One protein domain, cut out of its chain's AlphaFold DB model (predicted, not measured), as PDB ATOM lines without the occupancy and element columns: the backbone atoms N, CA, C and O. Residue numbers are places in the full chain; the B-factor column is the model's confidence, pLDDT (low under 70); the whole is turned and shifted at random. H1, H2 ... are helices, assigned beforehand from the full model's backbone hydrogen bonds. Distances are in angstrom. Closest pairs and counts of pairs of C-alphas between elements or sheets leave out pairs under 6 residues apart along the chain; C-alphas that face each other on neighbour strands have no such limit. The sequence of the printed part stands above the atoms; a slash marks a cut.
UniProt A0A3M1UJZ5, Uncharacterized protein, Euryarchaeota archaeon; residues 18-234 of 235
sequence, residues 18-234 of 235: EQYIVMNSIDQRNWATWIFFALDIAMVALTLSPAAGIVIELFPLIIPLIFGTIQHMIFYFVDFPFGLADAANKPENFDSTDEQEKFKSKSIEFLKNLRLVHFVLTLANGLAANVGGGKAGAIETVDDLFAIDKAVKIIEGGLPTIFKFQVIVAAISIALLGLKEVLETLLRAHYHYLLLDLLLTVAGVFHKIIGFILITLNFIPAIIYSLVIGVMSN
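What this domain is: This is residues 18 to 234 of the 235 residues of an uncharacterized protein of Euryarchaeota archaeon (UniProt A0A3M1UJZ5). What does the model look like? Two long helices side by side, H4 and H10, make the core; the long hairpin of H2 and H3 lies on one side, and H5, H6, H7 and H8 gather round H4 away from it. H2, H3, H4, H9 and H10 form a bundle, helices packed lengthwise, and the hairpin's tip, residues 48 to 53, sticks out. What is printed? There are 217 residues with ten named helices, H1 to H10 in order, and no named strand: the class is all helix. The whole is compact, with a radius of gyration of the C-alphas of 18.9 A and spans of 63 by 49 by 29 A.

How they stand to each other: What comes first? H1, residues 18 to 24, and H2, residues 26 to 47, meet only through their link. H2 and H3, residues 55 to 88, touch as a hairpin at a shallow tilt of 26 degrees, with the closest C-alphas, of Thr 33 and His 72, 4.9 A apart. What does the hub touch? H4, residues 97 to 130, touches seven helices, among them H5, residues 134 to 146, as a hairpin, with the closest C-alphas, of Ala 128 and Gly 137, 5.1 A apart. H6, residues 148 to 156, and H7, residues 161 to 177, touch as a hairpin, with the closest C-alphas, of Ile 154 and Lys 164, 6.6 A apart. H8, residues 180 to 186, touches residues 113 to 120 of H4 alone, about perpendicular at 78 degrees; the closest C-alphas, of Val 117 and Val 182, are 5.8 A apart. How does it finish? H9, residues 194 to 206, and H10, residues 208 to 233, touch as a hairpin, with the C-alphas of Gly 204 and Gly 211 closest at 3.8 A. H10 and H4 touch, opposite ways at a shallow tilt of 23 degrees, with the C-alphas of Arg 115 and Ala 222 closest at 4.3 A. Are the backbones regularly paired? O i to N i+4 pairs are within hydrogen-bond range throughout H1, H2, H4, H7, H8 and H9, in 24 of 30 in H3, 8 of 9 in H5, 20 of 22 in H10, and 0 of 5 in H6, where 5 of 6 O i to N i+3 pairs are.

Where its parts are: Where are the ends? C-alpha 18 of H1 is at (35.529, 25.763, 3.096), and C-alpha 233 of H10 at (38.873, 11.351, -10.571). Which helices are long? H4 measures 48.7 A, H3 47.3 A with a kink of 38 degrees near residue 62, and H10 37.2 A.

The domain as a whole: Is it unbroken? The printed part has no cut and no long link. Where is confidence low? Of the printed part, 77 residues are under 70, among them residues 27 to 68.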
ATOM      1  N   GLU A  18      36.463  24.903   2.378       76.56
ATOM      2  CA  GLU A  18      35.529  25.763   3.096       76.56
ATOM      3  C   GLU A  18      35.591  27.228   2.625       76.56
ATOM      4  O   GLU A  18      34.543  27.849   2.434       76.56
ATOM      5  N   GLN A  19      36.789  27.771   2.369       73.94
ATOM      6  CA  GLN A  19      36.940  29.113   1.792       73.94
ATOM      7  C   GLN A  19      36.359  29.186   0.375       73.94
ATOM      8  O   GLN A  19      35.656  30.152   0.077       73.94
ATOM      9  N   TYR A  20      36.553  28.161  -0.465       78.88
ATOM     10  CA  TYR A  20      35.965  28.123  -1.811       78.88
ATOM     11  C   TYR A  20      34.436  28.203  -1.778       78.88
ATOM     12  O   TYR A  20      33.831  28.979  -2.523       78.88
ATOM     13  N   ILE A  21      33.804  27.420  -0.895       75.25
ATOM     14  CA  ILE A  21      32.346  27.390  -0.725       75.25
ATOM     15  C   ILE A  21      31.815  28.767  -0.299       75.25
ATOM     16  O   ILE A  21      30.836  29.262  -0.867       75.25
ATOM     17  N   VAL A  22      32.486  29.415   0.658       76.19
ATOM     18  CA  VAL A  22      32.097  30.740   1.164       76.19
ATOM     19  C   VAL A  22      32.306  31.830   0.109       76.19
ATOM     20  O   VAL A  22      31.387  32.614  -0.140       76.19
ATOM     21  N   MET A  23      33.464  31.861  -0.560       74.06
ATOM     22  CA  MET A  23      33.774  32.837  -1.617       74.06
ATOM     23  C   MET A  23      32.763  32.786  -2.761       74.06
ATOM     24  O   MET A  23      32.353  33.819  -3.288       74.06
ATOM     25  N   ASN A  24      32.310  31.584  -3.113       73.56
ATOM     26  CA  ASN A  24      31.311  31.396  -4.154       73.56
ATOM     27  C   ASN A  24      29.875  31.648  -3.671       73.56
ATOM     28  O   ASN A  24      28.972  31.746  -4.500       73.56
ATOM     29  N   SER A  25      29.658  31.828  -2.361       74.19
ATOM     30  CA  SER A  25      28.356  32.150  -1.757       74.19
ATOM     31  C   SER A  25      27.242  31.205  -2.224       74.19
ATOM     32  O   SER A  25      26.142  31.646  -2.560       74.19
ATOM     33  N   ILE A  26      27.546  29.905  -2.284       70.94
ATOM     34  CA  ILE A  26      26.675  28.879  -2.881       70.94
ATOM     35  C   ILE A  26      25.286  28.902  -2.255       70.94
ATOM     36  O   ILE A  26      24.299  28.912  -2.985       70.94
ATOM     37  N   ASP A  27      25.209  29.004  -0.929       65.94
ATOM     38  CA  ASP A  27      23.944  29.050  -0.201       65.94
ATOM     39  C   ASP A  27      23.072  30.215  -0.682       65.94
ATOM     40  O   ASP A  27      21.931  30.023  -1.096       65.94
ATOM     41  N   GLN A  28      23.627  31.430  -0.706       67.25
ATOM     42  CA  GLN A  28      22.901  32.631  -1.125       67.25
ATOM     43  C   GLN A  28      22.498  32.564  -2.597       67.25
ATOM     44  O   GLN A  28      21.390  32.963  -2.954       67.25
ATOM     45  N   ARG A  29      23.383  32.045  -3.452       69.94
ATOM     46  CA  ARG A  29      23.119  31.920  -4.885       69.94
ATOM     47  C   ARG A  29      22.059  30.866  -5.169       69.94
ATOM     48  O   ARG A  29      21.190  31.163  -5.976       69.94
ATOM     49  N   ASN A  30      22.069  29.720  -4.485       68.12
ATOM     50  CA  ASN A  30      21.023  28.705  -4.621       68.12
ATOM     51  C   ASN A  30      19.666  29.228  -4.135       68.12
ATOM     52  O   ASN A  30      18.654  29.062  -4.812       68.12
ATOM     53  N   TRP A  31      19.638  29.922  -2.992       67.31
ATOM     54  CA  TRP A  31      18.411  30.549  -2.495       67.31
ATOM     55  C   TRP A  31      17.869  31.579  -3.488       67.31
ATOM     56  O   TRP A  31      16.673  31.579  -3.776       67.31
ATOM     57  N   ALA A  32      18.742  32.413  -4.058       68.94
ATOM     58  CA  ALA A  32      18.363  33.366  -5.092       68.94
ATOM     59  C   ALA A  32      17.797  32.662  -6.336       68.94
ATOM     60  O   ALA A  32      16.719  33.048  -6.784       68.94
ATOM     61  N   THR A  33      18.451  31.599  -6.836       69.19
ATOM     62  CA  THR A  33      17.973  30.793  -7.977       69.19
ATOM     63  C   THR A  33      16.510  30.418  -7.812       69.19
ATOM     64  O   THR A  33      15.686  30.641  -8.697       69.19
ATOM     65  N   TRP A  34      16.180  29.852  -6.655       65.19
ATOM     66  CA  TRP A  34      14.869  29.282  -6.434       65.19
ATOM     67  C   TRP A  34      13.805  30.307  -6.062       65.19
ATOM     68  O   TRP A  34      12.646  30.134  -6.436       65.19
ATOM     69  N   ILE A  35      14.177  31.384  -5.365       67.81
ATOM     70  CA  ILE A  35      13.277  32.520  -5.144       67.81
ATOM     71  C   ILE A  35      12.898  33.132  -6.493       67.81
ATOM     72  O   ILE A  35      11.711  33.339  -6.743       67.81
ATOM     73  N   PHE A  36      13.868  33.364  -7.381       68.75
ATOM     74  CA  PHE A  36      13.585  33.889  -8.715       68.75
ATOM     75  C   PHE A  36      12.748  32.913  -9.546       68.75
ATOM     76  O   PHE A  36      11.744  33.328 -10.116       68.75
ATOM     77  N   PHE A  37      13.037  31.610  -9.497       67.06
ATOM     78  CA  PHE A  37      12.226  30.597 -10.175       67.06
ATOM     79  C   PHE A  37      10.772  30.553  -9.668       67.06
ATOM     80  O   PHE A  37       9.827  30.473 -10.454       67.06
ATOM     81  N   ALA A  38      10.563  30.632  -8.350       66.06
ATOM     82  CA  ALA A  38       9.227  30.677  -7.762       66.06
ATOM     83  C   ALA A  38       8.475  31.963  -8.147       66.06
ATOM     84  O   ALA A  38       7.276  31.911  -8.435       66.06
ATOM     85  N   LEU A  39       9.175  33.102  -8.189       67.00
ATOM     86  CA  LEU A  39       8.627  34.369  -8.672       67.00
ATOM     87  C   LEU A  39       8.265  34.289 -10.157       67.00
ATOM     88  O   LEU A  39       7.179  34.730 -10.519       67.00
ATOM     89  N   ASP A  40       9.091  33.666 -10.996       65.75
ATOM     90  CA  ASP A  40       8.798  33.461 -12.419       65.75
ATOM     91  C   ASP A  40       7.516  32.647 -12.614       65.75
ATOM     92  O   ASP A  40       6.633  33.049 -13.373       65.75
ATOM     93  N   ILE A  41       7.360  31.537 -11.881       65.44
ATOM     94  CA  ILE A  41       6.136  30.722 -11.923       65.44
ATOM     95  C   ILE A  41       4.923  31.534 -11.463       65.44
ATOM     96  O   ILE A  41       3.883  31.506 -12.124       65.44
ATOM     97  N   ALA A  42       5.034  32.261 -10.347       65.88
ATOM     98  CA  ALA A  42       3.939  33.070  -9.818       65.88
ATOM     99  C   ALA A  42       3.534  34.182 -10.798       65.88
ATOM    100  O   ALA A  42       2.346  34.404 -11.028       65.88
ATOM    101  N   MET A  43       4.509  34.839 -11.424       65.94
ATOM    102  CA  MET A  43       4.276  35.900 -12.398       65.94
ATOM    103  C   MET A  43       3.662  35.369 -13.696       65.94
ATOM    104  O   MET A  43       2.715  35.967 -14.200       65.94
ATOM    105  N   VAL A  44       4.122  34.224 -14.211       65.44
ATOM    106  CA  VAL A  44       3.498  33.559 -15.370       65.44
ATOM    107  C   VAL A  44       2.073  33.102 -15.041       65.44
ATOM    108  O   VAL A  44       1.162  33.267 -15.849       65.44
ATOM    109  N   ALA A  45       1.825  32.571 -13.844       65.19
ATOM    110  CA  ALA A  45       0.471  32.211 -13.425       65.19
ATOM    111  C   ALA A  45      -0.455  33.441 -13.342       65.19
ATOM    112  O   ALA A  45      -1.618  33.370 -13.744       65.19
ATOM    113  N   LEU A  46       0.062  34.581 -12.872       62.94
ATOM    114  CA  LEU A  46      -0.668  35.849 -12.817       62.94
ATOM    115  C   LEU A  46      -0.990  36.405 -14.212       62.94
ATOM    116  O   LEU A  46      -2.084  36.939 -14.399       62.94
ATOM    117  N   THR A  47      -0.098  36.257 -15.198       62.88
ATOM    118  CA  THR A  47      -0.354  36.717 -16.578       62.88
ATOM    119  C   THR A  47      -1.353  35.844 -17.338       62.88
ATOM    120  O   THR A  47      -1.994  36.330 -18.266       62.88
ATOM    121  N   LEU A  48      -1.532  34.584 -16.933       61.84
ATOM    122  CA  LEU A  48      -2.503  33.649 -17.518       61.84
ATOM    123  C   LEU A  48      -3.893  33.711 -16.857       61.84
ATOM    124  O   LEU A  48      -4.824  33.040 -17.303       61.84
ATOM    125  N   SER A  49      -4.052  34.508 -15.796       59.59
ATOM    126  CA  SER A  49      -5.332  34.696 -15.111       59.59
ATOM    127  C   SER A  49      -6.312  35.524 -15.961       59.59
ATOM    128  O   SER A  49      -5.924  36.559 -16.503       59.59
ATOM    129  N   PRO A  50      -7.613  35.174 -16.024       53.97
ATOM    130  CA  PRO A  50      -8.632  35.954 -16.741       53.97
ATOM    131  C   PRO A  50      -8.811  37.399 -16.238       53.97
ATOM    132  O   PRO A  50      -9.474  38.199 -16.891       53.97
ATOM    133  N   ALA A  51      -8.232  37.744 -15.081       57.50
ATOM    134  CA  ALA A  51      -8.208  39.101 -14.533       57.50
ATOM    135  C   ALA A  51      -7.110  40.002 -15.149       57.50
ATOM    136  O   ALA A  51      -6.973  41.165 -14.766       57.50
ATOM    137  N   ALA A  52      -6.297  39.483 -16.073       49.53
ATOM    138  CA  ALA A  52      -5.053  40.111 -16.495       49.53
ATOM    139  C   ALA A  52      -5.239  41.148 -17.623       49.53
ATOM    140  O   ALA A  52      -4.879  40.933 -18.775       49.53
ATOM    141  N   GLY A  53      -5.726  42.339 -17.267       51.09
ATOM    142  CA  GLY A  53      -5.480  43.569 -18.041       51.09
ATOM    143  C   GLY A  53      -4.048  44.116 -17.881       51.09
ATOM    144  O   GLY A  53      -3.683  45.092 -18.521       51.09
ATOM    145  N   ILE A  54      -3.234  43.475 -17.031       53.78
ATOM    146  CA  ILE A  54      -1.942  43.959 -16.509       53.78
ATOM    147  C   ILE A  54      -0.735  43.336 -17.266       53.78
ATOM    148  O   ILE A  54       0.421  43.675 -17.028       53.78
ATOM    149  N   VAL A  55      -0.986  42.432 -18.222       52.22
ATOM    150  CA  VAL A  55       0.031  41.553 -18.842       52.22
ATOM    151  C   VAL A  55       1.186  42.313 -19.504       52.22
ATOM    152  O   VAL A  55       2.324  41.874 -19.392       52.22
ATOM    153  N   ILE A  56       0.931  43.458 -20.147       51.47
ATOM    154  CA  ILE A  56       1.975  44.241 -20.838       51.47
ATOM    155  C   ILE A  56       2.845  45.037 -19.851       51.47
ATOM    156  O   ILE A  56       4.046  45.184 -20.070       51.47
ATOM    157  N   GLU A  57       2.275  45.498 -18.736       55.88
ATOM    158  CA  GLU A  57       2.967  46.358 -17.764       55.88
ATOM    159  C   GLU A  57       3.953  45.585 -16.874       55.88
ATOM    160  O   GLU A  57       4.883  46.174 -16.325       55.88
ATOM    161  N   LEU A  58       3.799  44.260 -16.769       55.62
ATOM    162  CA  LEU A  58       4.673  43.403 -15.961       55.62
ATOM    163  C   LEU A  58       5.843  42.786 -16.739       55.62
ATOM    164  O   LEU A  58       6.791  42.319 -16.111       55.62
ATOM    165  N   PHE A  59       5.846  42.813 -18.077       60.22
ATOM    166  CA  PHE A  59       6.972  42.302 -18.882       60.22
ATOM    167  C   PHE A  59       8.350  42.860 -18.477       60.22
ATOM    168  O   PHE A  59       9.292  42.067 -18.393       60.22
ATOM    169  N   PRO A  60       8.499  44.168 -18.174       59.34
ATOM    170  CA  PRO A  60       9.769  44.732 -17.719       59.34
ATOM    171  C   PRO A  60      10.269  44.160 -16.386       59.34
ATOM    172  O   PRO A  60      11.458  44.254 -16.106       59.34
ATOM    173  N   LEU A  61       9.385  43.571 -15.574       61.78
ATOM    174  CA  LEU A  61       9.729  42.889 -14.323       61.78
ATOM    175  C   LEU A  61       9.972  41.389 -14.547       61.78
ATOM    176  O   LEU A  61      10.899  40.834 -13.972       61.78
ATOM    177  N   ILE A  62       9.183  40.745 -15.413       63.44
ATOM    178  CA  ILE A  62       9.265  39.300 -15.686       63.44
ATOM    179  C   ILE A  62      10.562  38.935 -16.416       63.44
ATOM    180  O   ILE A  62      11.210  37.956 -16.066       63.44
ATOM    181  N   ILE A  63      10.965  39.715 -17.423       63.94
ATOM    182  CA  ILE A  63      12.146  39.387 -18.234       63.94
ATOM    183  C   ILE A  63      13.427  39.354 -17.373       63.94
ATOM    184  O   ILE A  63      14.121  38.337 -17.410       63.94
ATOM    185  N   PRO A  64      13.753  40.385 -16.566       63.97
ATOM    186  CA  PRO A  64      14.922  40.339 -15.686       63.97
ATOM    187  C   PRO A  64      14.882  39.210 -14.652       63.97
ATOM    188  O   PRO A  64      15.938  38.667 -14.338       63.97
ATOM    189  N   LEU A  65      13.697  38.843 -14.146       66.81
ATOM    190  CA  LEU A  65      13.543  37.726 -13.207       66.81
ATOM    191  C   LEU A  65      13.907  36.391 -13.870       66.81
ATOM    192  O   LEU A  65      14.775  35.693 -13.352       66.81
ATOM    193  N   ILE A  66      13.390  36.121 -15.074       66.81
ATOM    194  CA  ILE A  66      13.732  34.920 -15.854       66.81
ATOM    195  C   ILE A  66      15.230  34.869 -16.166       66.81
ATOM    196  O   ILE A  66      15.864  33.821 -16.027       66.81
ATOM    197  N   PHE A  67      15.826  35.994 -16.574       66.69
ATOM    198  CA  PHE A  67      17.271  36.058 -16.816       66.69
ATOM    199  C   PHE A  67      18.078  35.813 -15.537       66.69
ATOM    200  O   PHE A  67      19.071  35.087 -15.588       66.69
ATOM    201  N   GLY A  68      17.638  36.363 -14.402       66.62
ATOM    202  CA  GLY A  68      18.223  36.097 -13.091       66.62
ATOM    203  C   GLY A  68      18.165  34.613 -12.745       66.62
ATOM    204  O   GLY A  68      19.201  34.013 -12.465       66.62
ATOM    205  N   THR A  69      16.993  33.990 -12.859       70.69
ATOM    206  CA  THR A  69      16.798  32.549 -12.658       70.69
ATOM    207  C   THR A  69      17.754  31.732 -13.517       70.69
ATOM    208  O   THR A  69      18.499  30.908 -12.991       70.69
ATOM    209  N   ILE A  70      17.800  31.992 -14.828       71.31
ATOM    210  CA  ILE A  70      18.676  31.265 -15.756       71.31
ATOM    211  C   ILE A  70      20.145  31.435 -15.362       71.31
ATOM    212  O   ILE A  70      20.871  30.448 -15.292       71.31
ATOM    213  N   GLN A  71      20.591  32.659 -15.071       74.12
ATOM    214  CA  GLN A  71      21.978  32.924 -14.692       74.12
ATOM    215  C   GLN A  71      22.363  32.200 -13.397       74.12
ATOM    216  O   GLN A  71      23.438  31.610 -13.306       74.12
ATOM    217  N   HIS A  72      21.483  32.218 -12.400       74.25
ATOM    218  CA  HIS A  72      21.713  31.553 -11.126       74.25
ATOM    219  C   HIS A  72      21.678  30.017 -11.251       74.25
ATOM    220  O   HIS A  72      22.500  29.337 -10.634       74.25
ATOM    221  N   MET A  73      20.817  29.469 -12.118       75.62
ATOM    222  CA  MET A  73      20.805  28.042 -12.463       75.62
ATOM    223  C   MET A  73      22.078  27.624 -13.204       75.62
ATOM    224  O   MET A  73      22.656  26.597 -12.866       75.62
ATOM    225  N   ILE A  74      22.538  28.411 -14.183       80.25
ATOM    226  CA  ILE A  74      23.796  28.151 -14.903       80.25
ATOM    227  C   ILE A  74      24.958  28.139 -13.915       80.25
ATOM    228  O   ILE A  74      25.741  27.191 -13.913       80.25
ATOM    229  N   PHE A  75      25.025  29.125 -13.021       82.50
ATOM    230  CA  PHE A  75      26.066  29.160 -12.007       82.50
ATOM    231  C   PHE A  75      26.053  27.899 -11.131       82.50
ATOM    232  O   PHE A  75      27.068  27.224 -11.003       82.50
ATOM    233  N   TYR A  76      24.905  27.565 -10.533       80.44
ATOM    234  CA  TYR A  76      24.813  26.473  -9.561       80.44
ATOM    235  C   TYR A  76      24.980  25.083 -10.201       80.44
ATOM    236  O   TYR A  76      25.618  24.195  -9.629       80.44
ATOM    237  N   PHE A  77      24.430  24.881 -11.401       81.12
ATOM    238  CA  PHE A  77      24.459  23.586 -12.078       81.12
ATOM    239  C   PHE A  77      25.700  23.370 -12.940       81.12
ATOM    240  O   PHE A  77      26.076  22.219 -13.134       81.12
ATOM    241  N   VAL A  78      26.317  24.430 -13.470       83.94
ATOM    242  CA  VAL A  78      27.404  24.337 -14.456       83.94
ATOM    243  C   VAL A  78      28.664  25.034 -13.956       83.94
ATOM    244  O   VAL A  78      29.662  24.361 -13.716       83.94
ATOM    245  N   ASP A  79      28.647  26.353 -13.768       85.25
ATOM    246  CA  ASP A  79      29.898  27.096 -13.546       85.25
ATOM    247  C   ASP A  79      30.582  26.682 -12.240       85.25
ATOM    248  O   ASP A  79      31.793  26.482 -12.208       85.25
ATOM    249  N   PHE A  80      29.804  26.506 -11.171       86.31
ATOM    250  CA  PHE A  80      30.311  26.125  -9.862       86.31
ATOM    251  C   PHE A  80      31.021  24.758  -9.861       86.31
ATOM    252  O   PHE A  80      32.190  24.713  -9.477       86.31
ATOM    253  N   PRO A  81      30.396  23.633 -10.275       88.88
ATOM    254  CA  PRO A  81      31.073  22.338 -10.234       88.88
ATOM    255  C   PRO A  81      32.283  22.283 -11.180       88.88
ATOM    256  O   PRO A  81      33.313  21.730 -10.804       88.88
ATOM    257  N   PHE A  82      32.209  22.889 -12.372       88.75
ATOM    258  CA  PHE A  82      33.362  22.943 -13.276       88.75
ATOM    259  C   PHE A  82      34.483  23.835 -12.731       88.75
ATOM    260  O   PHE A  82      35.649  23.463 -12.830       88.75
ATOM    261  N   GLY A  83      34.148  24.960 -12.096       86.31
ATOM    262  CA  GLY A  83      35.113  25.806 -11.398       86.31
ATOM    263  C   GLY A  83      35.780  25.090 -10.221       86.31
ATOM    264  O   GLY A  83      36.971  25.282  -9.992       86.31
ATOM    265  N   LEU A  84      35.041  24.240  -9.500       88.38
ATOM    266  CA  LEU A  84      35.578  23.429  -8.406       88.38
ATOM    267  C   LEU A  84      36.596  22.403  -8.927       88.38
ATOM    268  O   LEU A  84      37.651  22.219  -8.323       88.38
ATOM    269  N   ALA A  85      36.299  21.764 -10.062       89.38
ATOM    270  CA  ALA A  85      37.221  20.839 -10.718       89.38
ATOM    271  C   ALA A  85      38.475  21.542 -11.254       89.38
ATOM    272  O   ALA A  85      39.582  21.066 -11.019       89.38
ATOM    273  N   ASP A  86      38.313  22.690 -11.917       89.00
ATOM    274  CA  ASP A  86      39.432  23.505 -12.401       89.00
ATOM    275  C   ASP A  86      40.335  23.964 -11.245       89.00
ATOM    276  O   ASP A  86      41.555  23.849 -11.329       89.00
ATOM    277  N   ALA A  87      39.743  24.399 -10.127       86.25
ATOM    278  CA  ALA A  87      40.493  24.774  -8.934       86.25
ATOM    279  C   ALA A  87      41.255  23.586  -8.327       86.25
ATOM    280  O   ALA A  87      42.418  23.742  -7.966       86.25
ATOM    281  N   ALA A  88      40.626  22.406  -8.242       87.75
ATOM    282  CA  ALA A  88      41.235  21.201  -7.675       87.75
ATOM    283  C   ALA A  88      42.385  20.637  -8.525       87.75
ATOM    284  O   ALA A  88      43.321  20.051  -7.982       87.75
ATOM    285  N   ASN A  89      42.329  20.812  -9.846       86.88
ATOM    286  CA  ASN A  89      43.307  20.249 -10.778       86.88
ATOM    287  C   ASN A  89      44.489  21.187 -11.084       86.88
ATOM    288  O   ASN A  89      45.371  20.800 -11.846       86.88
ATOM    289  N   LYS A  90      44.540  22.388 -10.490       86.25
ATOM    290  CA  LYS A  90      45.624  23.372 -10.660       86.25
ATOM    291  C   LYS A  90      46.570  23.379  -9.454       86.25
ATOM    292  O   LYS A  90      46.204  23.946  -8.422       86.25
ATOM    293  N   PRO A  91      47.771  22.773  -9.553       84.12
ATOM    294  CA  PRO A  91      48.722  22.713  -8.443       84.12
ATOM    295  C   PRO A  91      49.144  24.091  -7.925       84.12
ATOM    296  O   PRO A  91      49.380  24.244  -6.735       84.12
ATOM    297  N   GLU A  92      49.191  25.104  -8.794       84.75
ATOM    298  CA  GLU A  92      49.560  26.482  -8.450       84.75
ATOM    299  C   GLU A  92      48.606  27.167  -7.454       84.75
ATOM    300  O   GLU A  92      48.948  28.200  -6.882       84.75
ATOM    301  N   ASN A  93      47.421  26.597  -7.213       80.19
ATOM    302  CA  ASN A  93      46.474  27.117  -6.228       80.19
ATOM    303  C   ASN A  93      46.816  26.715  -4.782       80.19
ATOM    304  O   ASN A  93      46.171  27.224  -3.863       80.19
ATOM    305  N   PHE A  94      47.775  25.807  -4.578       83.25
ATOM    306  CA  PHE A  94      48.035  25.151  -3.294       83.25
ATOM    307  C   PHE A  94      49.514  25.214  -2.910       83.25
ATOM    308  O   PHE A  94      50.392  25.158  -3.772       83.25
ATOM    309  N   ASP A  95      49.799  25.244  -1.607       84.19
ATOM    310  CA  ASP A  95      51.177  25.262  -1.096       84.19
ATOM    311  C   ASP A  95      51.854  23.893  -1.191       84.19
ATOM    312  O   ASP A  95      53.081  23.768  -1.137       84.19
ATOM    313  N   SER A  96      51.050  22.831  -1.287       85.94
ATOM    314  CA  SER A  96      51.536  21.458  -1.325       85.94
ATOM    315  C   SER A  96      50.587  20.516  -2.060       85.94
ATOM    316  O   SER A  96      49.374  20.725  -2.117       85.94
ATOM    317  N   THR A  97      51.142  19.404  -2.550       89.44
ATOM    318  CA  THR A  97      50.360  18.299  -3.121       89.44
ATOM    319  C   THR A  97      49.368  17.719  -2.110       89.44
ATOM    320  O   THR A  97      48.242  17.402  -2.476       89.44
ATOM    321  N   ASP A  98      49.739  17.628  -0.829       89.56
ATOM    322  CA  ASP A  98      48.848  17.108   0.219       89.56
ATOM    323  C   ASP A  98      47.615  18.004   0.424       89.56
ATOM    324  O   ASP A  98      46.504  17.516   0.650       89.56
ATOM    325  N   GLU A  99      47.794  19.323   0.338       86.56
ATOM    326  CA  GLU A  99      46.699  20.286   0.422       86.56
ATOM    327  C   GLU A  99      45.771  20.188  -0.792       86.56
ATOM    328  O   GLU A  99      44.550  20.104  -0.621       86.56
ATOM    329  N   GLN A 100      46.346  20.106  -1.995       89.44
ATOM    330  CA  GLN A 100      45.602  19.899  -3.235       89.44
ATOM    331  C   GLN A 100      44.762  18.617  -3.176       89.44
ATOM    332  O   GLN A 100      43.558  18.648  -3.429       89.44
ATOM    333  N   GLU A 101      45.361  17.489  -2.790       90.50
ATOM    334  CA  GLU A 101      44.664  16.203  -2.686       90.50
ATOM    335  C   GLU A 101      43.538  16.247  -1.647       90.50
ATOM    336  O   GLU A 101      42.439  15.728  -1.867       90.50
ATOM    337  N   LYS A 102      43.755  16.940  -0.524       89.69
ATOM    338  CA  LYS A 102      42.714  17.148   0.485       89.69
ATOM    339  C   LYS A 102      41.565  18.006  -0.050       89.69
ATOM    340  O   LYS A 102      40.402  17.677   0.203       89.69
ATOM    341  N   PHE A 103      41.861  19.080  -0.782       89.31
ATOM    342  CA  PHE A 103      40.853  19.916  -1.434       89.31
ATOM    343  C   PHE A 103      40.051  19.118  -2.466       89.31
ATOM    344  O   PHE A 103      38.817  19.131  -2.446       89.31
ATOM    345  N   LYS A 104      40.746  18.378  -3.333       91.94
ATOM    346  CA  LYS A 104      40.171  17.536  -4.386       91.94
ATOM    347  C   LYS A 104      39.264  16.456  -3.805       91.94
ATOM    348  O   LYS A 104      38.119  16.324  -4.230       91.94
ATOM    349  N   SER A 105      39.722  15.756  -2.768       90.81
ATOM    350  CA  SER A 105      38.948  14.724  -2.073       90.81
ATOM    351  C   SER A 105      37.656  15.277  -1.457       90.81
ATOM    352  O   SER A 105      36.570  14.754  -1.727       90.81
ATOM    353  N   LYS A 106      37.735  16.398  -0.720       87.75
ATOM    354  CA  LYS A 106      36.550  17.076  -0.160       87.75
ATOM    355  C   LYS A 106      35.584  17.554  -1.243       87.75
ATOM    356  O   LYS A 106      34.373  17.415  -1.097       87.75
ATOM    357  N   SER A 107      36.116  18.087  -2.337       89.69
ATOM    358  CA  SER A 107      35.332  18.562  -3.478       89.69
ATOM    359  C   SER A 107      34.579  17.422  -4.169       89.69
ATOM    360  O   SER A 107      33.390  17.547  -4.465       89.69
ATOM    361  N   ILE A 108      35.233  16.272  -4.354       90.88
ATOM    362  CA  ILE A 108      34.602  15.059  -4.886       90.88
ATOM    363  C   ILE A 108      33.516  14.548  -3.934       90.88
ATOM    364  O   ILE A 108      32.424  14.218  -4.397       90.88
ATOM    365  N   GLU A 109      33.780  14.473  -2.625       86.56
ATOM    366  CA  GLU A 109      32.768  14.089  -1.626       86.56
ATOM    367  C   GLU A 109      31.560  15.031  -1.692       86.56
ATOM    368  O   GLU A 109      30.415  14.581  -1.771       86.56
ATOM    369  N   PHE A 110      31.812  16.338  -1.762       85.94
ATOM    370  CA  PHE A 110      30.765  17.343  -1.855       85.94
ATOM    371  C   PHE A 110      29.876  17.147  -3.086       85.94
ATOM    372  O   PHE A 110      28.653  17.064  -2.953       85.94
ATOM    373  N   LEU A 111      30.473  17.002  -4.273       89.00
ATOM    374  CA  LEU A 111      29.731  16.782  -5.516       89.00
ATOM    375  C   LEU A 111      29.011  15.428  -5.539       89.00
ATOM    376  O   LEU A 111      27.909  15.337  -6.082       89.00
ATOM    377  N   LYS A 112      29.588  14.374  -4.940       87.69
ATOM    378  CA  LYS A 112      28.925  13.063  -4.806       87.69
ATOM    379  C   LYS A 112      27.636  13.183  -4.004       87.69
ATOM    380  O   LYS A 112      26.618  12.632  -4.426       87.69
ATOM    381  N   ASN A 113      27.681  13.935  -2.910       84.69
ATOM    382  CA  ASN A 113      26.533  14.194  -2.055       84.69
ATOM    383  C   ASN A 113      25.455  15.002  -2.794       84.69
ATOM    384  O   ASN A 113      24.292  14.598  -2.800       84.69
ATOM    385  N   LEU A 114      25.832  16.073  -3.505       86.19
ATOM    386  CA  LEU A 114      24.882  16.848  -4.319       86.19
ATOM    387  C   LEU A 114      24.233  16.012  -5.416       86.19
ATOM    388  O   LEU A 114      23.011  16.008  -5.561       86.19
ATOM    389  N   ARG A 115      25.044  15.255  -6.162       89.62
ATOM    390  CA  ARG A 115      24.567  14.319  -7.183       89.62
ATOM    391  C   ARG A 115      23.515  13.375  -6.609       89.62
ATOM    392  O   ARG A 115      22.470  13.174  -7.225       89.62
ATOM    393  N   LEU A 116      23.802  12.778  -5.455       87.00
ATOM    394  CA  LEU A 116      22.924  11.790  -4.847       87.00
ATOM    395  C   LEU A 116      21.604  12.414  -4.379       87.00
ATOM    396  O   LEU A 116      20.547  11.849  -4.659       87.00
ATOM    397  N   VAL A 117      21.648  13.596  -3.753       86.50
ATOM    398  CA  VAL A 117      20.436  14.343  -3.381       86.50
ATOM    399  C   VAL A 117      19.573  14.592  -4.616       86.50
ATOM    400  O   VAL A 117      18.409  14.199  -4.634       86.50
ATOM    401  N   HIS A 118      20.134  15.163  -5.682       90.31
ATOM    402  CA  HIS A 118      19.368  15.466  -6.889       90.31
ATOM    403  C   HIS A 118      18.804  14.207  -7.575       90.31
ATOM    404  O   HIS A 118      17.669  14.231  -8.060       90.31
ATOM    405  N   PHE A 119      19.508  13.070  -7.564       89.94
ATOM    406  CA  PHE A 119      18.910  11.813  -8.025       89.94
ATOM    407  C   PHE A 119      17.738  11.362  -7.148       89.94
ATOM    408  O   PHE A 119      16.716  10.948  -7.694       89.94
ATOM    409  N   VAL A 120      17.820  11.486  -5.819       87.31
ATOM    410  CA  VAL A 120      16.686  11.163  -4.933       87.31
ATOM    411  C   VAL A 120      15.487  12.057  -5.217       87.31
ATOM    412  O   VAL A 120      14.372  11.553  -5.345       87.31
ATOM    413  N   LEU A 121      15.700  13.362  -5.389       88.81
ATOM    414  CA  LEU A 121      14.629  14.299  -5.729       88.81
ATOM    415  C   LEU A 121      14.010  13.988  -7.103       88.81
ATOM    416  O   LEU A 121      12.789  14.053  -7.270       88.81
ATOM    417  N   THR A 122      14.833  13.579  -8.075       90.81
ATOM    418  CA  THR A 122      14.374  13.099  -9.391       90.81
ATOM    419  C   THR A 122      13.491  11.861  -9.249       90.81
ATOM    420  O   THR A 122      12.396  11.810  -9.812       90.81
ATOM    421  N   LEU A 123      13.942  10.871  -8.472       87.81
ATOM    422  CA  LEU A 123      13.211   9.628  -8.244       87.81
ATOM    423  C   LEU A 123      11.884   9.880  -7.521       87.81
ATOM    424  O   LEU A 123      10.855   9.376  -7.962       87.81
ATOM    425  N   ALA A 124      11.886  10.699  -6.466       86.44
ATOM    426  CA  ALA A 124      10.693  11.025  -5.687       86.44
ATOM    427  C   ALA A 124       9.594  11.660  -6.557       86.44
ATOM    428  O   ALA A 124       8.454  11.193  -6.572       86.44
ATOM    429  N   ASN A 125       9.941  12.683  -7.345       87.88
ATOM    430  CA  ASN A 125       8.989  13.310  -8.265       87.88
ATOM    431  C   ASN A 125       8.555  12.354  -9.387       87.88
ATOM    432  O   ASN A 125       7.402  12.390  -9.818       87.88
ATOM    433  N   GLY A 126       9.457  11.479  -9.841       86.56
ATOM    434  CA  GLY A 126       9.173  10.423 -10.808       86.56
ATOM    435  C   GLY A 126       8.105   9.452 -10.325       86.56
ATOM    436  O   GLY A 126       7.086   9.273 -10.991       86.56
ATOM    437  N   LEU A 127       8.309   8.865  -9.148       82.94
ATOM    438  CA  LEU A 127       7.369   7.938  -8.518       82.94
ATOM    439  C   LEU A 127       5.992   8.586  -8.348       82.94
ATOM    440  O   LEU A 127       4.995   8.048  -8.830       82.94
ATOM    441  N   ALA A 128       5.943   9.795  -7.787       82.62
ATOM    442  CA  ALA A 128       4.690  10.510  -7.567       82.62
ATOM    443  C   ALA A 128       3.947  10.843  -8.873       82.62
ATOM    444  O   ALA A 128       2.726  10.682  -8.968       82.62
ATOM    445  N   ALA A 129       4.670  11.274  -9.912       80.88
ATOM    446  CA  ALA A 129       4.082  11.577 -11.215       80.88
ATOM    447  C   ALA A 129       3.539  10.323 -11.923       80.88
ATOM    448  O   ALA A 129       2.577  10.432 -12.695       80.88
ATOM    449  N   ASN A 130       4.118   9.148 -11.650       77.12
ATOM    450  CA  ASN A 130       3.686   7.868 -12.210       77.12
ATOM    451  C   ASN A 130       2.289   7.455 -11.724       77.12
ATOM    452  O   ASN A 130       1.489   6.941 -12.503       77.12
ATOM    453  N   VAL A 131       1.992   7.731 -10.453       73.94
ATOM    454  CA  VAL A 131       0.749   7.336  -9.766       73.94
ATOM    455  C   VAL A 131      -0.325   8.434  -9.768       73.94
ATOM    456  O   VAL A 131      -1.416   8.255  -9.239       73.94
ATOM    457  N   GLY A 132      -0.044   9.574 -10.412       66.88
ATOM    458  CA  GLY A 132      -1.002  10.669 -10.614       66.88
ATOM    459  C   GLY A 132      -0.923  11.817  -9.598       66.88
ATOM    460  O   GLY A 132      -1.661  12.789  -9.755       66.88
ATOM    461  N   GLY A 133      -0.001  11.761  -8.634       67.56
ATOM    462  CA  GLY A 133       0.177  12.769  -7.582       67.56
ATOM    463  C   GLY A 133      -0.887  12.729  -6.472       67.56
ATOM    464  O   GLY A 133      -1.720  11.827  -6.395       67.56
ATOM    465  N   GLY A 134      -0.859  13.723  -5.579       65.81
ATOM    466  CA  GLY A 134      -1.805  13.847  -4.459       65.81
ATOM    467  C   GLY A 134      -1.452  12.988  -3.233       65.81
ATOM    468  O   GLY A 134      -0.382  12.395  -3.156       65.81
ATOM    469  N   LYS A 135      -2.348  12.924  -2.233       72.25
ATOM    470  CA  LYS A 135      -2.060  12.259  -0.939       72.25
ATOM    471  C   LYS A 135      -1.727  10.771  -1.069       72.25
ATOM    472  O   LYS A 135      -0.807  10.308  -0.408       72.25
ATOM    473  N   ALA A 136      -2.467  10.042  -1.904       68.94
ATOM    474  CA  ALA A 136      -2.207   8.623  -2.145       68.94
ATOM    475  C   ALA A 136      -0.841   8.422  -2.821       68.94
ATOM    476  O   ALA A 136      -0.051   7.603  -2.364       68.94
ATOM    477  N   GLY A 137      -0.525   9.250  -3.824       66.44
ATOM    478  CA  GLY A 137       0.765   9.198  -4.505       66.44
ATOM    479  C   GLY A 137       1.948   9.580  -3.617       66.44
ATOM    480  O   GLY A 137       3.018   9.001  -3.759       66.44
ATOM    481  N   ALA A 138       1.760  10.494  -2.662       69.62
ATOM    482  CA  ALA A 138       2.792  10.853  -1.692       69.62
ATOM    483  C   ALA A 138       3.150   9.689  -0.755       69.62
ATOM    484  O   ALA A 138       4.329   9.448  -0.514       69.62
ATOM    485  N   ILE A 139       2.148   8.958  -0.253       72.62
ATOM    486  CA  ILE A 139       2.361   7.795   0.623       72.62
ATOM    487  C   ILE A 139       3.083   6.683  -0.145       72.62
ATOM    488  O   ILE A 139       4.107   6.189   0.316       72.62
ATOM    489  N   GLU A 140       2.603   6.355  -1.348       72.38
ATOM    490  CA  GLU A 140       3.222   5.327  -2.193       72.38
ATOM    491  C   GLU A 140       4.660   5.701  -2.592       72.38
ATOM    492  O   GLU A 140       5.546   4.855  -2.566       72.38
ATOM    493  N   THR A 141       4.928   6.985  -2.855       72.62
ATOM    494  CA  THR A 141       6.283   7.479  -3.158       72.62
ATOM    495  C   THR A 141       7.253   7.264  -2.001       72.62
ATOM    496  O   THR A 141       8.395   6.877  -2.234       72.62
ATOM    497  N   VAL A 142       6.827   7.515  -0.758       70.88
ATOM    498  CA  VAL A 142       7.677   7.284   0.419       70.88
ATOM    499  C   VAL A 142       7.988   5.795   0.551       70.88
ATOM    500  O   VAL A 142       9.157   5.438   0.670       70.88
ATOM    501  N   ASP A 143       6.978   4.930   0.459       71.00
ATOM    502  CA  ASP A 143       7.162   3.480   0.578       71.00
ATOM    503  C   ASP A 143       8.055   2.902  -0.537       71.00
ATOM    504  O   ASP A 143       8.888   2.030  -0.278       71.00
ATOM    505  N   ASP A 144       7.916   3.400  -1.768       74.56
ATOM    506  CA  ASP A 144       8.687   2.936  -2.926       74.56
ATOM    507  C   ASP A 144      10.123   3.495  -2.956       74.56
ATOM    508  O   ASP A 144      11.024   2.826  -3.459       74.56
ATOM    509  N   LEU A 145      10.389   4.672  -2.368       72.81
ATOM    510  CA  LEU A 145      11.758   5.197  -2.219       72.81
ATOM    511  C   LEU A 145      12.632   4.295  -1.337       72.81
ATOM    512  O   LEU A 145      13.815   4.113  -1.626       72.81
ATOM    513  N   PHE A 146      12.062   3.718  -0.275       69.94
ATOM    514  CA  PHE A 146      12.778   2.811   0.631       69.94
ATOM    515  C   PHE A 146      12.834   1.360   0.130       69.94
ATOM    516  O   PHE A 146      13.619   0.566   0.649       69.94
ATOM    517  N   ALA A 147      12.046   1.018  -0.889       69.00
ATOM    518  CA  ALA A 147      11.982  -0.303  -1.501       69.00
ATOM    519  C   ALA A 147      12.394  -0.213  -2.978       69.00
ATOM    520  O   ALA A 147      11.564  -0.304  -3.879       69.00
ATOM    521  N   ILE A 148      13.689  -0.002  -3.236       57.72
ATOM    522  CA  ILE A 148      14.257   0.209  -4.583       57.72
ATOM    523  C   ILE A 148      13.909  -0.931  -5.561       57.72
ATOM    524  O   ILE A 148      13.776  -0.703  -6.761       57.72
ATOM    525  N   ASP A 149      13.684  -2.149  -5.067       60.97
ATOM    526  CA  ASP A 149      13.175  -3.290  -5.836       60.97
ATOM    527  C   ASP A 149      11.774  -3.047  -6.432       60.97
ATOM    528  O   ASP A 149      11.444  -3.581  -7.493       60.97
ATOM    529  N   LYS A 150      10.971  -2.169  -5.821       58.72
ATOM    530  CA  LYS A 150       9.673  -1.708  -6.337       58.72
ATOM    531  C   LYS A 150       9.781  -0.575  -7.354       58.72
ATOM    532  O   LYS A 150       8.824  -0.362  -8.097       58.72
ATOM    533  N   ALA A 151      10.934   0.092  -7.484       54.72
ATOM    534  CA  ALA A 151      11.153   1.122  -8.507       54.72
ATOM    535  C   ALA A 151      11.021   0.568  -9.944       54.72
ATOM    536  O   ALA A 151      10.766   1.321 -10.883       54.72
ATOM    537  N   VAL A 152      11.092  -0.759 -10.120       54.66
ATOM    538  CA  VAL A 152      10.774  -1.468 -11.375       54.66
ATOM    539  C   VAL A 152       9.363  -1.128 -11.895       54.66
ATOM    540  O   VAL A 152       9.162  -1.065 -13.109       54.66
ATOM    541  N   LYS A 153       8.411  -0.771 -11.017       59.56
ATOM    542  CA  LYS A 153       7.061  -0.301 -11.391       59.56
ATOM    543  C   LYS A 153       7.048   0.976 -12.250       59.56
ATOM    544  O   LYS A 153       6.045   1.282 -12.896       59.56
ATOM    545  N   ILE A 154       8.150   1.729 -12.305       62.22
ATOM    546  CA  ILE A 154       8.285   2.942 -13.135       62.22
ATOM    547  C   ILE A 154       8.293   2.599 -14.633       62.22
ATOM    548  O   ILE A 154       7.831   3.390 -15.460       62.22
ATOM    549  N   ILE A 155       8.766   1.402 -14.995       57.88
ATOM    550  CA  ILE A 155       8.829   0.939 -16.389       57.88
ATOM    551  C   ILE A 155       7.413   0.712 -16.944       57.88
ATOM    552  O   ILE A 155       7.129   1.073 -18.090       57.88
ATOM    553  N   GLU A 156       6.503   0.211 -16.110       63.53
ATOM    554  CA  GLU A 156       5.142  -0.185 -16.498       63.53
ATOM    555  C   GLU A 156       4.111   0.954 -16.428       63.53
ATOM    556  O   GLU A 156       3.030   0.843 -17.000       63.53
ATOM    557  N   GLY A 157       4.433   2.071 -15.769       67.25
ATOM    558  CA  GLY A 157       3.463   3.142 -15.534       67.25
ATOM    559  C   GLY A 157       3.304   4.175 -16.663       67.25
ATOM    560  O   GLY A 157       3.854   4.043 -17.760       67.25
ATOM    561  N   GLY A 158       2.519   5.226 -16.402       72.25
ATOM    562  CA  GLY A 158       2.046   6.203 -17.399       72.25
ATOM    563  C   GLY A 158       2.986   7.379 -17.705       72.25
ATOM    564  O   GLY A 158       2.559   8.351 -18.331       72.25
ATOM    565  N   LEU A 159       4.239   7.345 -17.241       81.62
ATOM    566  CA  LEU A 159       5.228   8.394 -17.519       81.62
ATOM    567  C   LEU A 159       5.633   8.438 -19.006       81.62
ATOM    568  O   LEU A 159       5.873   7.390 -19.610       81.62
ATOM    569  N   PRO A 160       5.805   9.632 -19.602       86.56
ATOM    570  CA  PRO A 160       6.441   9.750 -20.912       86.56
ATOM    571  C   PRO A 160       7.867   9.176 -20.910       86.56
ATOM    572  O   PRO A 160       8.587   9.280 -19.914       86.56
ATOM    573  N   THR A 161       8.302   8.623 -22.049       86.12
ATOM    574  CA  THR A 161       9.576   7.891 -22.196       86.12
ATOM    575  C   THR A 161      10.794   8.663 -21.692       86.12
ATOM    576  O   THR A 161      11.644   8.083 -21.018       86.12
ATOM    577  N   ILE A 162      10.872   9.971 -21.969       87.44
ATOM    578  CA  ILE A 162      12.001  10.804 -21.534       87.44
ATOM    579  C   ILE A 162      12.124  10.855 -20.008       87.44
ATOM    580  O   ILE A 162      13.219  10.711 -19.477       87.44
ATOM    581  N   PHE A 163      11.007  10.974 -19.289       88.38
ATOM    582  CA  PHE A 163      11.011  11.010 -17.830       88.38
ATOM    583  C   PHE A 163      11.239   9.621 -17.238       88.38
ATOM    584  O   PHE A 163      11.965   9.501 -16.258       88.38
ATOM    585  N   LYS A 164      10.705   8.557 -17.858       87.00
ATOM    586  CA  LYS A 164      11.014   7.174 -17.450       87.00
ATOM    587  C   LYS A 164      12.516   6.920 -17.448       87.00
ATOM    588  O   LYS A 164      13.041   6.410 -16.466       87.00
ATOM    589  N   PHE A 165      13.202   7.313 -18.520       88.06
ATOM    590  CA  PHE A 165      14.652   7.178 -18.617       88.06
ATOM    591  C   PHE A 165      15.373   7.884 -17.457       88.06
ATOM    592  O   PHE A 165      16.176   7.255 -16.772       88.06
ATOM    593  N   GLN A 166      15.041   9.152 -17.190       91.50
ATOM    594  CA  GLN A 166      15.660   9.933 -16.109       91.50
ATOM    595  C   GLN A 166      15.464   9.277 -14.736       91.50
ATOM    596  O   GLN A 166      16.405   9.157 -13.951       91.50
ATOM    597  N   VAL A 167      14.250   8.796 -14.467       87.69
ATOM    598  CA  VAL A 167      13.895   8.155 -13.197       87.69
ATOM    599  C   VAL A 167      14.586   6.795 -13.039       87.69
ATOM    600  O   VAL A 167      15.060   6.485 -11.950       87.69
ATOM    601  N   ILE A 168      14.717   6.002 -14.110       85.44
ATOM    602  CA  ILE A 168      15.461   4.728 -14.090       85.44
ATOM    603  C   ILE A 168      16.942   4.971 -13.782       85.44
ATOM    604  O   ILE A 168      17.510   4.297 -12.925       85.44
ATOM    605  N   VAL A 169      17.565   5.951 -14.444       86.50
ATOM    606  CA  VAL A 169      18.967   6.317 -14.186       86.50
ATOM    607  C   VAL A 169      19.153   6.768 -12.736       86.50
ATOM    608  O   VAL A 169      20.109   6.344 -12.081       86.50
ATOM    609  N   ALA A 170      18.225   7.570 -12.205       87.50
ATOM    610  CA  ALA A 170      18.237   7.981 -10.805       87.50
ATOM    611  C   ALA A 170      18.109   6.781  -9.849       87.50
ATOM    612  O   ALA A 170      18.907   6.654  -8.923       87.50
ATOM    613  N   ALA A 171      17.168   5.866 -10.105       82.69
ATOM    614  CA  ALA A 171      16.955   4.672  -9.288       82.69
ATOM    615  C   ALA A 171      18.191   3.763  -9.242       82.69
ATOM    616  O   ALA A 171      18.609   3.356  -8.161       82.69
ATOM    617  N   ILE A 172      18.817   3.498 -10.395       81.69
ATOM    618  CA  ILE A 172      20.061   2.718 -10.470       81.69
ATOM    619  C   ILE A 172      21.175   3.419  -9.687       81.69
ATOM    620  O   ILE A 172      21.885   2.779  -8.915       81.69
ATOM    621  N   SER A 173      21.306   4.737  -9.841       80.12
ATOM    622  CA  SER A 173      22.338   5.511  -9.143       80.12
ATOM    623  C   SER A 173      22.162   5.451  -7.624       80.12
ATOM    624  O   SER A 173      23.136   5.256  -6.906       80.12
ATOM    625  N   ILE A 174      20.928   5.546  -7.120       78.62
ATOM    626  CA  ILE A 174      20.633   5.437  -5.682       78.62
ATOM    627  C   ILE A 174      20.855   4.008  -5.181       78.62
ATOM    628  O   ILE A 174      21.398   3.833  -4.094       78.62
ATOM    629  N   ALA A 175      20.498   2.986  -5.966       75.06
ATOM    630  CA  ALA A 175      20.748   1.586  -5.616       75.06
ATOM    631  C   ALA A 175      22.241   1.300  -5.386       75.06
ATOM    632  O   ALA A 175      22.592   0.500  -4.523       75.06
ATOM    633  N   LEU A 176      23.112   1.969  -6.145       71.00
ATOM    634  CA  LEU A 176      24.565   1.824  -6.045       71.00
ATOM    635  C   LEU A 176      25.191   2.653  -4.913       71.00
ATOM    636  O   LEU A 176      26.283   2.317  -4.465       71.00
ATOM    637  N   LEU A 177      24.537   3.737  -4.481       69.50
ATOM    638  CA  LEU A 177      25.125   4.755  -3.597       69.50
ATOM    639  C   LEU A 177      24.471   4.834  -2.204       69.50
ATOM    640  O   LEU A 177      25.098   5.306  -1.272       69.50
ATOM    641  N   GLY A 178      23.248   4.325  -2.031       69.50
ATOM    642  CA  GLY A 178      22.578   4.196  -0.734       69.50
ATOM    643  C   GLY A 178      21.779   5.429  -0.285       69.50
ATOM    644  O   GLY A 178      22.283   6.538  -0.164       69.50
ATOM    645  N   LEU A 179      20.500   5.225   0.056       67.62
ATOM    646  CA  LEU A 179      19.570   6.293   0.462       67.62
ATOM    647  C   LEU A 179      19.900   6.925   1.832       67.62
ATOM    648  O   LEU A 179      19.568   8.083   2.085       67.62
ATOM    649  N   LYS A 180      20.564   6.178   2.723       69.12
ATOM    650  CA  LYS A 180      20.914   6.636   4.078       69.12
ATOM    651  C   LYS A 180      21.856   7.849   4.057       69.12
ATOM    652  O   LYS A 180      21.674   8.771   4.847       69.12
ATOM    653  N   GLU A 181      22.804   7.874   3.121       67.00
ATOM    654  CA  GLU A 181      23.796   8.950   2.982       67.00
ATOM    655  C   GLU A 181      23.148  10.302   2.627       67.00
ATOM    656  O   GLU A 181      23.638  11.362   3.016       67.00
ATOM    657  N   VAL A 182      21.989  10.283   1.962       66.12
ATOM    658  CA  VAL A 182      21.241  11.488   1.558       66.12
ATOM    659  C   VAL A 182      20.626  12.206   2.747       66.12
ATOM    660  O   VAL A 182      20.729  13.425   2.856       66.12
ATOM    661  N   LEU A 183      20.002  11.455   3.655       66.00
ATOM    662  CA  LEU A 183      19.383  12.028   4.850       66.00
ATOM    663  C   LEU A 183      20.439  12.638   5.774       66.00
ATOM    664  O   LEU A 183      20.228  13.718   6.318       66.00
ATOM    665  N   GLU A 184      21.594  11.987   5.906       69.06
ATOM    666  CA  GLU A 184      22.718  12.522   6.678       69.06
ATOM    667  C   GLU A 184      23.330  13.766   6.014       69.06
ATOM    668  O   GLU A 184      23.705  14.709   6.708       69.06
ATOM    669  N   THR A 185      23.378  13.809   4.677       69.06
ATOM    670  CA  THR A 185      23.850  14.971   3.904       69.06
ATOM    671  C   THR A 185      22.964  16.197   4.117       69.06
ATOM    672  O   THR A 185      23.478  17.277   4.394       69.06
ATOM    673  N   LEU A 186      21.638  16.044   4.041       65.19
ATOM    674  CA  LEU A 186      20.683  17.154   4.184       65.19
ATOM    675  C   LEU A 186      20.708  17.818   5.573       65.19
ATOM    676  O   LEU A 186      20.274  18.958   5.715       65.19
ATOM    677  N   LEU A 187      21.217  17.117   6.590       65.19
ATOM    678  CA  LEU A 187      21.340  17.615   7.963       65.19
ATOM    679  C   LEU A 187      22.679  18.320   8.240       65.19
ATOM    680  O   LEU A 187      22.876  18.860   9.329       65.19
ATOM    681  N   ARG A 188      23.619  18.317   7.285       67.25
ATOM    682  CA  ARG A 188      24.911  19.003   7.420       67.25
ATOM    683  C   ARG A 188      24.783  20.479   7.037       67.25
ATOM    684  O   ARG A 188      24.115  20.835   6.070       67.25
ATOM    685  N   ALA A 189      25.507  21.341   7.758       56.28
ATOM    686  CA  ALA A 189      25.347  22.792   7.657       56.28
ATOM    687  C   ALA A 189      25.548  23.369   6.245       56.28
ATOM    688  O   ALA A 189      24.812  24.267   5.845       56.28
ATOM    689  N   HIS A 190      26.490  22.806   5.486       63.22
ATOM    690  CA  HIS A 190      26.819  23.216   4.118       63.22
ATOM    691  C   HIS A 190      25.787  22.795   3.064       63.22
ATOM    692  O   HIS A 190      26.002  23.044   1.888       63.22
ATOM    693  N   TYR A 191      24.695  22.137   3.461       66.38
ATOM    694  CA  TYR A 191      23.662  21.638   2.553       66.38
ATOM    695  C   TYR A 191      22.266  22.161   2.896       66.38
ATOM    696  O   TYR A 191      21.297  21.778   2.245       66.38
ATOM    697  N   HIS A 192      22.132  23.070   3.870       65.75
ATOM    698  CA  HIS A 192      20.836  23.656   4.229       65.75
ATOM    699  C   HIS A 192      20.144  24.346   3.051       65.75
ATOM    700  O   HIS A 192      18.920  24.463   3.033       65.75
ATOM    701  N   TYR A 193      20.898  24.782   2.045       66.62
ATOM    702  CA  TYR A 193      20.317  25.341   0.835       66.62
ATOM    703  C   TYR A 193      19.476  24.338   0.034       66.62
ATOM    704  O   TYR A 193      18.549  24.766  -0.647       66.62
ATOM    705  N   LEU A 194      19.727  23.031   0.167       73.44
ATOM    706  CA  LEU A 194      18.946  21.965  -0.470       73.44
ATOM    707  C   LEU A 194      17.576  21.753   0.189       73.44
ATOM    708  O   LEU A 194      16.745  21.013  -0.337       73.44
ATOM    709  N   LEU A 195      17.300  22.396   1.332       71.62
ATOM    710  CA  LEU A 195      15.972  22.352   1.951       71.62
ATOM    711  C   LEU A 195      14.902  22.922   1.020       71.62
ATOM    712  O   LEU A 195      13.761  22.467   1.049       71.62
ATOM    713  N   LEU A 196      15.258  23.891   0.179       71.75
ATOM    714  CA  LEU A 196      14.319  24.458  -0.776       71.75
ATOM    715  C   LEU A 196      14.053  23.473  -1.925       71.75
ATOM    716  O   LEU A 196      12.892  23.198  -2.225       71.75
ATOM    717  N   ASP A 197      15.092  22.850  -2.482       75.50
ATOM    718  CA  ASP A 197      14.974  21.757  -3.455       75.50
ATOM    719  C   ASP A 197      14.081  20.612  -2.925       75.50
ATOM    720  O   ASP A 197      13.243  20.059  -3.651       75.50
ATOM    721  N   LEU A 198      14.198  20.301  -1.627       78.50
ATOM    722  CA  LEU A 198      13.340  19.339  -0.935       78.50
ATOM    723  C   LEU A 198      11.886  19.829  -0.834       78.50
ATOM    724  O   LEU A 198      10.969  19.080  -1.166       78.50
ATOM    725  N   LEU A 199      11.650  21.077  -0.416       76.69
ATOM    726  CA  LEU A 199      10.305  21.661  -0.328       76.69
ATOM    727  C   LEU A 199       9.602  21.707  -1.691       76.69
ATOM    728  O   LEU A 199       8.415  21.385  -1.788       76.69
ATOM    729  N   LEU A 200      10.325  22.060  -2.755       76.75
ATOM    730  CA  LEU A 200       9.790  22.038  -4.116       76.75
ATOM    731  C   LEU A 200       9.476  20.616  -4.557       76.75
ATOM    732  O   LEU A 200       8.409  20.377  -5.113       76.75
ATOM    733  N   THR A 201      10.345  19.656  -4.246       82.12
ATOM    734  CA  THR A 201      10.069  18.234  -4.487       82.12
ATOM    735  C   THR A 201       8.798  17.774  -3.789       82.12
ATOM    736  O   THR A 201       7.979  17.106  -4.412       82.12
ATOM    737  N   VAL A 202       8.556  18.196  -2.545       81.50
ATOM    738  CA  VAL A 202       7.275  17.928  -1.874       81.50
ATOM    739  C   VAL A 202       6.112  18.508  -2.688       81.50
ATOM    740  O   VAL A 202       5.142  17.799  -2.944       81.50
ATOM    741  N   ALA A 203       6.208  19.747  -3.177       80.69
ATOM    742  CA  ALA A 203       5.174  20.322  -4.043       80.69
ATOM    743  C   ALA A 203       4.970  19.520  -5.348       80.69
ATOM    744  O   ALA A 203       3.829  19.304  -5.767       80.69
ATOM    745  N   GLY A 204       6.048  19.029  -5.965       79.19
ATOM    746  CA  GLY A 204       6.001  18.187  -7.161       79.19
ATOM    747  C   GLY A 204       5.359  16.822  -6.932       79.19
ATOM    748  O   GLY A 204       4.600  16.356  -7.784       79.19
ATOM    749  N   VAL A 205       5.554  16.235  -5.749       82.75
ATOM    750  CA  VAL A 205       4.876  15.001  -5.327       82.75
ATOM    751  C   VAL A 205       3.355  15.189  -5.278       82.75
ATOM    752  O   VAL A 205       2.590  14.307  -5.677       82.75
ATOM    753  N   PHE A 206       2.886  16.360  -4.845       79.44
ATOM    754  CA  PHE A 206       1.455  16.661  -4.792       79.44
ATOM    755  C   PHE A 206       0.871  17.156  -6.122       79.44
ATOM    756  O   PHE A 206      -0.346  17.080  -6.293       79.44
ATOM    757  N   HIS A 207       1.691  17.619  -7.073       80.94
ATOM    758  CA  HIS A 207       1.220  18.210  -8.326       80.94
ATOM    759  C   HIS A 207       1.996  17.714  -9.555       80.94
ATOM    760  O   HIS A 207       3.107  18.157  -9.837       80.94
ATOM    761  N   LYS A 208       1.349  16.881 -10.379       78.81
ATOM    762  CA  LYS A 208       1.969  16.160 -11.508       78.81
ATOM    763  C   LYS A 208       2.791  17.028 -12.475       78.81
ATOM    764  O   LYS A 208       3.877  16.628 -12.876       78.81
ATOM    765  N   ILE A 209       2.294  18.214 -12.848       79.94
ATOM    766  CA  ILE A 209       3.018  19.121 -13.764       79.94
ATOM    767  C   ILE A 209       4.304  19.652 -13.116       79.94
ATOM    768  O   ILE A 209       5.342  19.693 -13.768       79.94
ATOM    769  N   ILE A 210       4.247  20.008 -11.827       79.69
ATOM    770  CA  ILE A 210       5.418  20.473 -11.074       79.69
ATOM    771  C   ILE A 210       6.394  19.304 -10.926       79.69
ATOM    772  O   ILE A 210       7.583  19.479 -11.166       79.69
ATOM    773  N   GLY A 211       5.882  18.098 -10.657       82.50
ATOM    774  CA  GLY A 211       6.661  16.863 -10.658       82.50
ATOM    775  C   GLY A 211       7.476  16.690 -11.941       82.50
ATOM    776  O   GLY A 211       8.687  16.545 -11.860       82.50
ATOM    777  N   PHE A 212       6.868  16.801 -13.130       84.31
ATOM    778  CA  PHE A 212       7.611  16.680 -14.397       84.31
ATOM    779  C   PHE A 212       8.731  17.710 -14.563       84.31
ATOM    780  O   PHE A 212       9.817  17.361 -15.026       84.31
ATOM    781  N   ILE A 213       8.483  18.964 -14.183       84.38
ATOM    782  CA  ILE A 213       9.505  20.016 -14.230       84.38
ATOM    783  C   ILE A 213      10.658  19.641 -13.290       84.38
ATOM    784  O   ILE A 213      11.819  19.658 -13.696       84.38
ATOM    785  N   LEU A 214      10.343  19.233 -12.060       86.69
ATOM    786  CA  LEU A 214      11.341  18.913 -11.043       86.69
ATOM    787  C   LEU A 214      12.125  17.629 -11.325       86.69
ATOM    788  O   LEU A 214      13.284  17.568 -10.927       86.69
ATOM    789  N   ILE A 215      11.561  16.645 -12.039       89.44
ATOM    790  CA  ILE A 215      12.335  15.489 -12.526       89.44
ATOM    791  C   ILE A 215      13.497  16.002 -13.387       89.44
ATOM    792  O   ILE A 215      14.650  15.728 -13.073       89.44
ATOM    793  N   THR A 216      13.221  16.816 -14.411       88.81
ATOM    794  CA  THR A 216      14.272  17.327 -15.311       88.81
ATOM    795  C   THR A 216      15.236  18.271 -14.596       88.81
ATOM    796  O   THR A 216      16.449  18.158 -14.776       88.81
ATOM    797  N   LEU A 217      14.714  19.194 -13.779       86.38
ATOM    798  CA  LEU A 217      15.531  20.191 -13.082       86.38
ATOM    799  C   LEU A 217      16.496  19.582 -12.069       86.38
ATOM    800  O   LEU A 217      17.548  20.162 -11.841       86.38
ATOM    801  N   ASN A 218      16.170  18.427 -11.489       89.88
ATOM    802  CA  ASN A 218      17.085  17.698 -10.616       89.88
ATOM    803  C   ASN A 218      17.957  16.700 -11.393       89.88
ATOM    804  O   ASN A 218      19.117  16.487 -11.051       89.88
ATOM    805  N   PHE A 219      17.449  16.115 -12.475       92.19
ATOM    806  CA  PHE A 219      18.218  15.150 -13.253       92.19
ATOM    807  C   PHE A 219      19.446  15.783 -13.921       92.19
ATOM    808  O   PHE A 219      20.541  15.230 -13.850       92.19
ATOM    809  N   ILE A 220      19.285  16.955 -14.546       91.12
ATOM    810  CA  ILE A 220      20.374  17.661 -15.240       91.12
ATOM    811  C   ILE A 220      21.584  17.926 -14.323       91.12
ATOM    812  O   ILE A 220      22.681  17.484 -14.681       91.12
ATOM    813  N   PRO A 221      21.445  18.580 -13.152       89.44
ATOM    814  CA  PRO A 221      22.578  18.797 -12.258       89.44
ATOM    815  C   PRO A 221      23.182  17.495 -11.746       89.44
ATOM    816  O   PRO A 221      24.402  17.388 -11.692       89.44
ATOM    817  N   ALA A 222      22.379  16.463 -11.458       92.06
ATOM    818  CA  ALA A 222      22.920  15.167 -11.049       92.06
ATOM    819  C   ALA A 222      23.854  14.565 -12.118       92.06
ATOM    820  O   ALA A 222      24.925  14.039 -11.793       92.06
ATOM    821  N   ILE A 223      23.495  14.684 -13.400       94.12
ATOM    822  CA  ILE A 223      24.355  14.259 -14.511       94.12
ATOM    823  C   ILE A 223      25.604  15.136 -14.615       94.12
ATOM    824  O   ILE A 223      26.700  14.591 -14.726       94.12
ATOM    825  N   ILE A 224      25.478  16.462 -14.529       93.56
ATOM    826  CA  ILE A 224      26.636  17.365 -14.601       93.56
ATOM    827  C   ILE A 224      27.621  17.071 -13.466       93.56
ATOM    828  O   ILE A 224      28.803  16.862 -13.722       93.56
ATOM    829  N   TYR A 225      27.144  16.951 -12.228       93.94
ATOM    830  CA  TYR A 225      27.992  16.607 -11.088       93.94
ATOM    831  C   TYR A 225      28.650  15.234 -11.270       93.94
ATOM    832  O   TYR A 225      29.826  15.080 -10.955       93.94
ATOM    833  N   SER A 226      27.946  14.252 -11.850       92.00
ATOM    834  CA  SER A 226      28.536  12.946 -12.196       92.00
ATOM    835  C   SER A 226      29.706  13.071 -13.173       92.00
ATOM    836  O   SER A 226      30.736  12.428 -12.973       92.00
ATOM    837  N   LEU A 227      29.552  13.899 -14.211       93.56
ATOM    838  CA  LEU A 227      30.595  14.150 -15.206       93.56
ATOM    839  C   LEU A 227      31.802  14.844 -14.575       93.56
ATOM    840  O   LEU A 227      32.929  14.400 -14.775       93.56
ATOM    841  N   VAL A 228      31.565  15.881 -13.772       93.75
ATOM    842  CA  VAL A 228      32.621  16.651 -13.105       93.75
ATOM    843  C   VAL A 228      33.407  15.782 -12.121       93.75
ATOM    844  O   VAL A 228      34.633  15.804 -12.142       93.75
ATOM    845  N   ILE A 229      32.733  14.943 -11.326       93.19
ATOM    846  CA  ILE A 229      33.404  13.951 -10.468       93.19
ATOM    847  C   ILE A 229      34.313  13.043 -11.303       93.19
ATOM    848  O   ILE A 229      35.436  12.763 -10.892       93.19
ATOM    849  N   GLY A 230      33.833  12.578 -12.461       91.19
ATOM    850  CA  GLY A 230      34.619  11.768 -13.389       91.19
ATOM    851  C   GLY A 230      35.870  12.487 -13.891       91.19
ATOM    852  O   GLY A 230      36.942  11.893 -13.876       91.19
ATOM    853  N   VAL A 231      35.759  13.765 -14.268       90.19
ATOM    854  CA  VAL A 231      36.913  14.597 -14.661       90.19
ATOM    855  C   VAL A 231      37.922  14.688 -13.519       90.19
ATOM    856  O   VAL A 231      39.087  14.373 -13.706       90.19
ATOM    857  N   MET A 232      37.463  15.014 -12.312       90.38
ATOM    858  CA  MET A 232      38.338  15.137 -11.146       90.38
ATOM    859  C   MET A 232      38.962  13.808 -10.703       90.38
ATOM    860  O   MET A 232      39.955  13.820  -9.995       90.38
ATOM    861  N   SER A 233      38.385  12.657 -11.048       86.44
ATOM    862  CA  SER A 233      38.873  11.351 -10.571       86.44
ATOM    863  C   SER A 233      39.864  10.675 -11.527       86.44
ATOM    864  O   SER A 233      40.408   9.634 -11.172       86.44
ATOM    865  N   ASN A 234      40.042  11.210 -12.741       74.69
ATOM    866  CA  ASN A 234      40.856  10.611 -13.808       74.69
ATOM    867  C   ASN A 234      42.224  11.290 -14.014       74.69
ATOM    868  O   ASN A 234      43.006  10.790 -14.824       74.69
TER     869      ASN A 234